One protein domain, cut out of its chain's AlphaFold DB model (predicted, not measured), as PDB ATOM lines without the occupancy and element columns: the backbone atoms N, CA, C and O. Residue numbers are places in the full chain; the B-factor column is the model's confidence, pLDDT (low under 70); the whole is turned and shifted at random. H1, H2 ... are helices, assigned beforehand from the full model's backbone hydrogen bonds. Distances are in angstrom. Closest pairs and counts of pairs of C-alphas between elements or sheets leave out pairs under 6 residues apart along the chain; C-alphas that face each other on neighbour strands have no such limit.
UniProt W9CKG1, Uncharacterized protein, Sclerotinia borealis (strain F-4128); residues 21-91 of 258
ATOM      1  N   PHE A  21     -14.485  22.629 -23.159       51.09
ATOM      2  CA  PHE A  21     -15.263  23.500 -24.044       51.09
ATOM      3  C   PHE A  21     -15.644  22.814 -25.367       51.09
ATOM      4  O   PHE A  21     -16.738  23.028 -25.875       51.09
ATOM      5  N   ALA A  22     -14.782  21.953 -25.914       51.81
ATOM      6  CA  ALA A  22     -15.045  21.145 -27.106       51.81
ATOM      7  C   ALA A  22     -16.029  19.995 -26.824       51.81
ATOM      8  O   ALA A  22     -16.925  19.735 -27.627       51.81
ATOM      9  N   LEU A  23     -15.906  19.356 -25.657       53.84
ATOM     10  CA  LEU A  23     -16.854  18.380 -25.122       53.84
ATOM     11  C   LEU A  23     -18.198  19.046 -24.791       53.84
ATOM     12  O   LEU A  23     -19.236  18.466 -25.075       53.84
ATOM     13  N   ALA A  24     -18.213  20.286 -24.288       54.44
ATOM     14  CA  ALA A  24     -19.447  21.054 -24.100       54.44
ATOM     15  C   ALA A  24     -20.061  21.541 -25.430       54.44
ATOM     16  O   ALA A  24     -21.281  21.566 -25.569       54.44
ATOM     17  N   ALA A  25     -19.244  21.893 -26.429       55.28
ATOM     18  CA  ALA A  25     -19.713  22.382 -27.728       55.28
ATOM     19  C   ALA A  25     -20.237  21.265 -28.653       55.28
ATOM     20  O   ALA A  25     -21.121  21.519 -29.472       55.28
ATOM     21  N   TRP A  26     -19.726  20.032 -28.532       56.31
ATOM     22  CA  TRP A  26     -20.083  18.903 -29.406       56.31
ATOM     23  C   TRP A  26     -20.435  17.625 -28.639       56.31
ATOM     24  O   TRP A  26     -20.198  16.545 -29.155       56.31
ATOM     25  N   GLY A  27     -21.012  17.723 -27.440       67.56
ATOM     26  CA  GLY A  27     -21.094  16.659 -26.417       67.56
ATOM     27  C   GLY A  27     -21.713  15.291 -26.734       67.56
ATOM     28  O   GLY A  27     -21.869  14.497 -25.819       67.56
ATOM     29  N   THR A  28     -22.031  14.964 -27.986       80.56
ATOM     30  CA  THR A  28     -22.315  13.586 -28.414       80.56
ATOM     31  C   THR A  28     -21.247  13.121 -29.402       80.56
ATOM     32  O   THR A  28     -20.800  13.901 -30.242       80.56
ATOM     33  N   GLN A  29     -20.875  11.839 -29.362       79.94
ATOM     34  CA  GLN A  29     -19.956  11.225 -30.336       79.94
ATOM     35  C   GLN A  29     -20.392  11.523 -31.784       79.94
ATOM     36  O   GLN A  29     -19.585  11.880 -32.639       79.94
ATOM     37  N   ARG A  30     -21.708  11.538 -32.019       83.69
ATOM     38  CA  ARG A  30     -22.322  11.996 -33.267       83.69
ATOM     39  C   ARG A  30     -21.875  13.394 -33.701       83.69
ATOM     40  O   ARG A  30     -21.447  13.568 -34.836       83.69
ATOM     41  N   ASN A  31     -21.986  14.396 -32.831       84.69
ATOM     42  CA  ASN A  31     -21.614  15.773 -33.168       84.69
ATOM     43  C   ASN A  31     -20.114  15.899 -33.491       84.69
ATOM     44  O   ASN A  31     -19.737  16.739 -34.306       84.69
ATOM     45  N   GLN A  32     -19.267  15.059 -32.890       82.00
ATOM     46  CA  GLN A  32     -17.835  15.011 -33.191       82.00
ATOM     47  C   GLN A  32     -17.581  14.481 -34.608       82.00
ATOM     48  O   GLN A  32     -16.910  15.151 -35.394       82.00
ATOM     49  N   HIS A  33     -18.174  13.338 -34.969       82.19
ATOM     50  CA  HIS A  33     -18.055  12.774 -36.319       82.19
ATOM     51  C   HIS A  33     -18.690  13.671 -37.388       82.19
ATOM     52  O   HIS A  33     -18.114  13.860 -38.456       82.19
ATOM     53  N   GLU A  34     -19.824  14.311 -37.084       86.75
ATOM     54  CA  GLU A  34     -20.426  15.313 -37.969       86.75
ATOM     55  C   GLU A  34     -19.477  16.489 -38.212       86.75
ATOM     56  O   GLU A  34     -19.310  16.921 -39.351       86.75
ATOM     57  N   LYS A  35     -18.803  16.987 -37.171       84.38
ATOM     58  CA  LYS A  35     -17.833  18.073 -37.314       84.38
ATOM     59  C   LYS A  35     -16.621  17.653 -38.152       84.38
ATOM     60  O   LYS A  35     -16.179  18.440 -38.985       84.38
ATOM     61  N   ILE A  36     -16.100  16.440 -37.958       85.06
ATOM     62  CA  ILE A  36     -14.993  15.898 -38.764       85.06
ATOM     63  C   ILE A  36     -15.409  15.820 -40.239       85.06
ATOM     64  O   ILE A  36     -14.706  16.346 -41.102       85.06
ATOM     65  N   ALA A  37     -16.595  15.278 -40.526       89.44
ATOM     66  CA  ALA A  37     -17.135  15.202 -41.881       89.44
ATOM     67  C   ALA A  37     -17.347  16.590 -42.511       89.44
ATOM     68  O   ALA A  37     -17.054  16.806 -43.687       89.44
ATOM     69  N   MET A  38     -17.808  17.567 -41.726       88.00
ATOM     70  CA  MET A  38     -17.936  18.961 -42.161       88.00
ATOM     71  C   MET A  38     -16.574  19.613 -42.439       88.00
ATOM     72  O   MET A  38     -16.441  20.357 -43.408       88.00
ATOM     73  N   GLN A  39     -15.554  19.349 -41.620       87.00
ATOM     74  CA  GLN A  39     -14.196  19.853 -41.852       87.00
ATOM     75  C   GLN A  39     -13.583  19.246 -43.115       87.00
ATOM     76  O   GLN A  39     -12.988  19.972 -43.911       87.00
ATOM     77  N   ASP A  40     -13.778  17.949 -43.348       87.62
ATOM     78  CA  ASP A  40     -13.357  17.307 -44.589       87.62
ATOM     79  C   ASP A  40     -14.046  17.923 -45.811       87.62
ATOM     80  O   ASP A  40     -13.378  18.331 -46.762       87.62
ATOM     81  N   ALA A  41     -15.369  18.092 -45.751       89.69
ATOM     82  CA  ALA A  41     -16.136  18.760 -46.795       89.69
ATOM     83  C   ALA A  41     -15.622  20.180 -47.077       89.69
ATOM     84  O   ALA A  41     -15.459  20.557 -48.237       89.69
ATOM     85  N   PHE A  42     -15.294  20.949 -46.035       87.44
ATOM     86  CA  PHE A  42     -14.692  22.274 -46.176       87.44
ATOM     87  C   PHE A  42     -13.334  22.217 -46.886       87.44
ATOM     88  O   PHE A  42     -13.088  22.980 -47.822       87.44
ATOM     89  N   HIS A  43     -12.447  21.308 -46.478       85.44
ATOM     90  CA  HIS A  43     -11.136  21.157 -47.107       85.44
ATOM     91  C   HIS A  43     -11.247  20.711 -48.567       85.44
ATOM     92  O   HIS A  43     -10.522  21.232 -49.415       85.44
ATOM     93  N   LEU A  44     -12.172  19.803 -48.883       86.00
ATOM     94  CA  LEU A  44     -12.450  19.355 -50.246       86.00
ATOM     95  C   LEU A  44     -13.011  20.487 -51.111       86.00
ATOM     96  O   LEU A  44     -12.514  20.703 -52.216       86.00
ATOM     97  N   ALA A  45     -13.969  21.260 -50.595       83.44
ATOM     98  CA  ALA A  45     -14.518  22.439 -51.269       83.44
ATOM     99  C   ALA A  45     -13.450  23.502 -51.525       83.44
ATOM    100  O   ALA A  45     -13.347  24.032 -52.631       83.44
ATOM    101  N   ARG A  46     -12.572  23.750 -50.553       79.50
ATOM    102  CA  ARG A  46     -11.484  24.716 -50.709       79.50
ATOM    103  C   ARG A  46     -10.424  24.243 -51.704       79.50
ATOM    104  O   ARG A  46      -9.985  25.037 -52.532       79.50
ATOM    105  N   ARG A  47     -10.065  22.956 -51.704       79.12
ATOM    106  CA  ARG A  47      -9.164  22.372 -52.717       79.12
ATOM    107  C   ARG A  47      -9.775  22.423 -54.117       79.12
ATOM    108  O   ARG A  47      -9.074  22.752 -55.072       79.12
ATOM    109  N   HIS A  48     -11.077  22.173 -54.236       75.38
ATOM    110  CA  HIS A  48     -11.811  22.332 -55.490       75.38
ATOM    111  C   HIS A  48     -11.801  23.785 -55.974       75.38
ATOM    112  O   HIS A  48     -11.545  24.045 -57.145       75.38
ATOM    113  N   SER A  49     -11.992  24.752 -55.073       68.38
ATOM    114  CA  SER A  49     -11.929  26.175 -55.428       68.38
ATOM    115  C   SER A  49     -10.572  26.580 -56.023       68.38
ATOM    116  O   SER A  49     -10.522  27.462 -56.873       68.38
ATOM    117  N   SER A  50      -9.484  25.886 -55.674       67.69
ATOM    118  CA  SER A  50      -8.158  26.111 -56.263       67.69
ATOM    119  C   SER A  50      -7.861  25.291 -57.529       67.69
ATOM    120  O   SER A  50      -6.919  25.619 -58.244       67.69
ATOM    121  N   GLY A  51      -8.627  24.234 -57.829       65.62
ATOM    122  CA  GLY A  51      -8.324  23.281 -58.902       65.62
ATOM    123  C   GLY A  51      -9.526  22.973 -59.796       65.62
ATOM    124  O   GLY A  51     -10.401  22.206 -59.419       65.62
ATOM    125  N   ALA A  52      -9.528  23.501 -61.024       59.78
ATOM    126  CA  ALA A  52     -10.672  23.461 -61.948       59.78
ATOM    127  C   ALA A  52     -11.043  22.074 -62.532       59.78
ATOM    128  O   ALA A  52     -12.009  21.981 -63.286       59.78
ATOM    129  N   LEU A  53     -10.283  21.011 -62.241       61.69
ATOM    130  CA  LEU A  53     -10.451  19.682 -62.859       61.69
ATOM    131  C   LEU A  53     -10.878  18.576 -61.884       61.69
ATOM    132  O   LEU A  53     -11.141  17.452 -62.308       61.69
ATOM    133  N   ILE A  54     -10.931  18.858 -60.584       69.31
ATOM    134  CA  ILE A  54     -11.301  17.861 -59.575       69.31
ATOM    135  C   ILE A  54     -12.806  17.969 -59.372       69.31
ATOM    136  O   ILE A  54     -13.288  19.054 -59.110       69.31
ATOM    137  N   ARG A  55     -13.564  16.873 -59.483       75.88
ATOM    138  CA  ARG A  55     -14.994  16.868 -59.135       75.88
ATOM    139  C   ARG A  55     -15.142  16.784 -57.616       75.88
ATOM    140  O   ARG A  55     -14.548  15.903 -56.999       75.88
ATOM    141  N   LEU A  56     -15.960  17.655 -57.026       82.19
ATOM    142  CA  LEU A  56     -16.329  17.538 -55.615       82.19
ATOM    143  C   LEU A  56     -17.068  16.209 -55.350       82.19
ATOM    144  O   LEU A  56     -18.016  15.896 -56.081       82.19
ATOM    145  N   PRO A  57     -16.661  15.421 -54.337       88.06
ATOM    146  CA  PRO A  57     -17.413  14.240 -53.927       88.06
ATOM    147  C   PRO A  57     -18.773  14.637 -53.340       88.06
ATOM    148  O   PRO A  57     -18.952  15.749 -52.839       88.06
ATOM    149  N   SER A  58     -19.748  13.729 -53.419       92.44
ATOM    150  CA  SER A  58     -21.085  13.964 -52.868       92.44
ATOM    151  C   SER A  58     -21.064  13.966 -51.338       92.44
ATOM    152  O   SER A  58     -20.258  13.270 -50.721       92.44
ATOM    153  N   ALA A  59     -22.003  14.686 -50.714       93.19
ATOM    154  CA  ALA A  59     -22.149  14.679 -49.256       93.19
ATOM    155  C   ALA A  59     -22.371  13.263 -48.690       93.19
ATOM    156  O   ALA A  59     -21.857  12.949 -47.622       93.19
ATOM    157  N   GLN A  60     -23.078  12.395 -49.425       94.81
ATOM    158  CA  GLN A  60     -23.250  10.982 -49.065       94.81
ATOM    159  C   GLN A  60     -21.911  10.238 -49.039       94.81
ATOM    160  O   GLN A  60     -21.599   9.589 -48.053       94.81
ATOM    161  N   SER A  61     -21.069  10.418 -50.063       94.19
ATOM    162  CA  SER A  61     -19.749   9.778 -50.111       94.19
ATOM    163  C   SER A  61     -18.828  10.229 -48.977       94.19
ATOM    164  O   SER A  61     -17.990   9.446 -48.536       94.19
ATOM    165  N   ILE A  62     -18.944  11.482 -48.529       92.31
ATOM    166  CA  ILE A  62     -18.199  11.985 -47.367       92.31
ATOM    167  C   ILE A  62     -18.762  11.360 -46.084       92.31
ATOM    168  O   ILE A  62     -17.998  10.912 -45.235       92.31
ATOM    169  N   ALA A  63     -20.089  11.270 -45.962       92.88
ATOM    170  CA  ALA A  63     -20.737  10.644 -44.816       92.88
ATOM    171  C   ALA A  63     -20.364   9.162 -44.664       92.88
ATOM    172  O   ALA A  63     -20.060   8.722 -43.560       92.88
ATOM    173  N   ASP A  64     -20.310   8.423 -45.773       91.25
ATOM    174  CA  ASP A  64     -19.932   7.006 -45.807       91.25
ATOM    175  C   ASP A  64     -18.467   6.767 -45.416       91.25
ATOM    176  O   ASP A  64     -18.090   5.662 -45.029       91.25
ATOM    177  N   ARG A  65     -17.612   7.790 -45.514       87.69
ATOM    178  CA  ARG A  65     -16.215   7.689 -45.089       87.69
ATOM    179  C   ARG A  65     -16.056   7.890 -43.585       87.69
ATOM    180  O   ARG A  65     -15.190   7.270 -42.978       87.69
ATOM    181  N   GLU A  66     -16.909   8.725 -43.001       85.00
ATOM    182  CA  GLU A  66     -16.872   9.115 -41.589       85.00
ATOM    183  C   GLU A  66     -17.933   8.367 -40.756       85.00
ATOM    184  O   GLU A  66     -18.503   8.910 -39.806       85.00
ATOM    185  N   VAL A  67     -18.217   7.111 -41.119       89.12
ATOM    186  CA  VAL A  67     -19.085   6.210 -40.345       89.12
ATOM    187  C   VAL A  67     -18.394   5.833 -39.036       89.12
ATOM    188  O   VAL A  67     -17.212   5.483 -39.025       89.12
ATOM    189  N   TRP A  68     -19.143   5.827 -37.934       85.94
ATOM    190  CA  TRP A  68     -18.639   5.383 -36.634       85.94
ATOM    191  C   TRP A  68     -19.483   4.260 -36.041       85.94
ATOM    192  O   TRP A  68     -20.586   3.965 -36.502       85.94
ATOM    193  N   ARG A  69     -18.926   3.605 -35.019       87.44
ATOM    194  CA  ARG A  69     -19.630   2.608 -34.210       87.44
ATOM    195  C   ARG A  69     -20.088   3.258 -32.916       87.44
ATOM    196  O   ARG A  69     -19.260   3.834 -32.207       87.44
ATOM    197  N   ASP A  70     -21.379   3.151 -32.637       84.94
ATOM    198  CA  ASP A  70     -21.931   3.491 -31.326       84.94
ATOM    199  C   ASP A  70     -21.518   2.451 -30.271       84.94
ATOM    200  O   ASP A  70     -20.999   1.378 -30.594       84.94
ATOM    201  N   GLU A  71     -21.808   2.759 -29.008       83.12
ATOM    202  CA  GLU A  71     -21.634   1.859 -27.858       83.12
ATOM    203  C   GLU A  71     -22.371   0.517 -28.049       83.12
ATOM    204  O   GLU A  71     -21.872  -0.528 -27.637       83.12
ATOM    205  N   ASP A  72     -23.484   0.524 -28.790       83.69
ATOM    206  CA  ASP A  72     -24.265  -0.667 -29.158       83.69
ATOM    207  C   ASP A  72     -23.668  -1.465 -30.340       83.69
ATOM    208  O   ASP A  72     -24.252  -2.442 -30.814       83.69
ATOM    209  N   GLY A  73     -22.530  -1.033 -30.895       81.75
ATOM    210  CA  GLY A  73     -21.864  -1.661 -32.043       81.75
ATOM    211  C   GLY A  73     -22.522  -1.397 -33.406       81.75
ATOM    212  O   GLY A  73     -21.996  -1.843 -34.433       81.75
ATOM    213  N   SER A  74     -23.632  -0.653 -33.430       88.75
ATOM    214  CA  SER A  74     -24.333  -0.230 -34.648       88.75
ATOM    215  C   SER A  74     -23.536   0.831 -35.411       88.75
ATOM    216  O   SER A  74     -22.924   1.714 -34.811       88.75
ATOM    217  N   LEU A  75     -23.537   0.735 -36.744       88.81
ATOM    218  CA  LEU A  75     -22.891   1.717 -37.615       88.81
ATOM    219  C   LEU A  75     -23.807   2.926 -37.796       88.81
ATOM    220  O   LEU A  75     -24.914   2.789 -38.317       88.81
ATOM    221  N   GLN A  76     -23.323   4.099 -37.406       88.06
ATOM    222  CA  GLN A  76     -24.013   5.366 -37.604       88.06
ATOM    223  C   GLN A  76     -23.309   6.217 -38.645       88.06
ATOM    224  O   GLN A  76     -22.082   6.223 -38.755       88.06
ATOM    225  N   THR A  77     -24.111   6.980 -39.377       91.38
ATOM    226  CA  THR A  77     -23.640   7.922 -40.386       91.38
ATOM    227  C   THR A  77     -23.908   9.362 -39.953       91.38
ATOM    228  O   THR A  77     -24.918   9.657 -39.295       91.38
ATOM    229  N   PRO A  78     -23.011  10.299 -40.303       91.25
ATOM    230  CA  PRO A  78     -23.215  11.708 -40.008       91.25
ATOM    231  C   PRO A  78     -24.360  12.263 -40.860       91.25
ATOM    232  O   PRO A  78     -24.659  11.771 -41.950       91.25
ATOM    233  N   ARG A  79     -25.019  13.320 -40.375       92.38
ATOM    234  CA  ARG A  79     -26.117  13.960 -41.112       92.38
ATOM    235  C   ARG A  79     -25.618  14.538 -42.431       92.38
ATOM    236  O   ARG A  79     -24.930  15.559 -42.450       92.38
ATOM    237  N   VAL A  80     -26.062  13.932 -43.527       95.31
ATOM    238  CA  VAL A  80     -25.741  14.356 -44.896       95.31
ATOM    239  C   VAL A  80     -26.113  15.825 -45.129       95.31
ATOM    240  O   VAL A  80     -25.357  16.546 -45.768       95.31
ATOM    241  N   GLU A  81     -27.215  16.302 -44.545       94.06
ATOM    242  CA  GLU A  81     -27.675  17.697 -44.659       94.06
ATOM    243  C   GLU A  81     -26.636  18.715 -44.168       94.06
ATOM    244  O   GLU A  81     -26.397  19.730 -44.820       94.06
ATOM    245  N   ARG A  82     -25.964  18.433 -43.043       89.06
ATOM    246  CA  ARG A  82     -24.941  19.328 -42.480       89.06
ATOM    247  C   ARG A  82     -23.693  19.389 -43.349       89.06
ATOM    248  O   ARG A  82     -23.102  20.454 -43.507       89.06
ATOM    249  N   ILE A  83     -23.313  18.253 -43.921       91.00
ATOM    250  CA  ILE A  83     -22.189  18.144 -44.852       91.00
ATOM    251  C   ILE A  83     -22.526  18.893 -46.147       91.00
ATOM    252  O   ILE A  83     -21.716  19.684 -46.630       91.00
ATOM    253  N   GLN A  84     -23.744  18.708 -46.665       91.19
ATOM    254  CA  GLN A  84     -24.226  19.378 -47.869       91.19
ATOM    255  C   GLN A  84     -24.248  20.899 -47.692       91.19
ATOM    256  O   GLN A  84     -23.742  21.597 -48.558       91.19
ATOM    257  N   MET A  85     -24.699  21.420 -46.544       86.50
ATOM    258  CA  MET A  85     -24.631  22.858 -46.245       86.50
ATOM    259  C   MET A  85     -23.209  23.431 -46.346       86.50
ATOM    260  O   MET A  85     -23.023  24.543 -46.839       86.50
ATOM    261  N   VAL A  86     -22.194  22.698 -45.876       87.50
ATOM    262  CA  VAL A  86     -20.793  23.143 -45.960       87.50
ATOM    263  C   VAL A  86     -20.297  23.108 -47.401       87.50
ATOM    264  O   VAL A  86     -19.609  24.038 -47.824       87.50
ATOM    265  N   LEU A  87     -20.651  22.067 -48.157       87.62
ATOM    266  CA  LEU A  87     -20.339  21.993 -49.581       87.62
ATOM    267  C   LEU A  87     -21.023  23.120 -50.355       87.62
ATOM    268  O   LEU A  87     -20.364  23.777 -51.146       87.62
ATOM    269  N   ASP A  88     -22.293  23.407 -50.101       83.50
ATOM    270  CA  ASP A  88     -23.044  24.460 -50.792       83.50
ATOM    271  C   ASP A  88     -22.519  25.859 -50.443       83.50
ATOM    272  O   ASP A  88     -22.432  26.720 -51.314       83.50
ATOM    273  N   GLY A  89     -22.110  26.080 -49.189       82.00
ATOM    274  CA  GLY A  89     -21.550  27.358 -48.744       82.00
ATOM    275  C   GLY A  89     -20.119  27.635 -49.224       82.00
ATOM    276  O   GLY A  89     -19.716  28.794 -49.260       82.00
ATOM    277  N   ASN A  90     -19.342  26.598 -49.571       78.00
ATOM    278  CA  ASN A  90     -17.918  26.727 -49.931       78.00
ATOM    279  C   ASN A  90     -17.573  26.275 -51.354       78.00
ATOM    280  O   ASN A  90     -16.527  26.657 -51.882       78.00
ATOM    281  N   SER A  91     -18.411  25.461 -51.991       70.19
ATOM    282  CA  SER A  91     -18.413  25.376 -53.446       70.19
ATOM    283  C   SER A  91     -18.800  26.761 -53.947       70.19
ATOM    284  O   SER A  91     -19.650  27.419 -53.355       70.19
TER     285      SER A  91
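AT A GLANCE: This is residues 21 to 91 of the 258 residues of an uncharacterized protein of Sclerotinia borealis (strain F-4128) (UniProt W9CKG1). One long helix, H2, of 22 residues, makes the backbone of the shape, and H4, of 11 residues, packs along it running the same way; the short helix H3 packs on both, and the centres of these three make a triangle. A long loop, residues 64 to 79, folds back on itself between H3 and H4, and the short helix H1 lies off the first end of H2, away from that loop. The printed part has 71 residues with four named helices, H1, H2, H3 and H4 in chain order, and no named strand; the class is all helix. It is only just compact, close to loose, with a radius of gyration of the C-alphas of 13.1 A, and its outline is only just elongated, with spans of 42 by 27 by 15 A.

IN THESE COORDINATES: H2, residues 29 to 50, measures 32.1 A from first to last C-alpha, from (-19.956, 11.225, -30.336) to (-8.158, 26.111, -56.263). H4 holds residues 80 to 90 and measures 15.5 A; C-alpha 90 is at (-17.918, 26.727, -49.931). H3 holds residues 59 to 63 and measures 6.2 A. H1 holds residues 21 to 25 and measures 5.9 A, with C-alpha 21 at (-15.263, 23.500, -24.044).

HOW THE PARTS SIT: H2 and H4 touch, and their closest C-alphas, those of Met 38 and Ile 83, are 5.1 A apart. They run the same way at a shallow tilt of 31 degrees. H2 touches H3 with residues 37 to 41 alone, and the closest C-alphas are those of Ala 37 and Ile 62, 6.4 A apart. H3 and H4 touch, with the C-alphas of Ala 59 and Gln 84 closest at 5.3 A. H1 and H2 are near each other, with 6 pairs of C-alphas within 10 A but no pair within 8 A. H1 is apart from H3 and from H4. In H1, H2, H3 and H4 every O i to N i+4 pair is within hydrogen-bond range.

THE WHOLE: The two C-alphas farthest apart are those of Ala 52 and Asp 72, at 42.9 A. The printed part has no cut. The link from H1 to H2 is tight, that from H2 to H3 is short with 8 residues, and that from H3 to H4 is long with 16 residues. Within this long link, residues 68 to 69 pair with residues 75 to 76, antiparallel. The mean pLDDT of the printed part is 81.6, and residues 21 to 27 and 49 to 54 of the model are under 70.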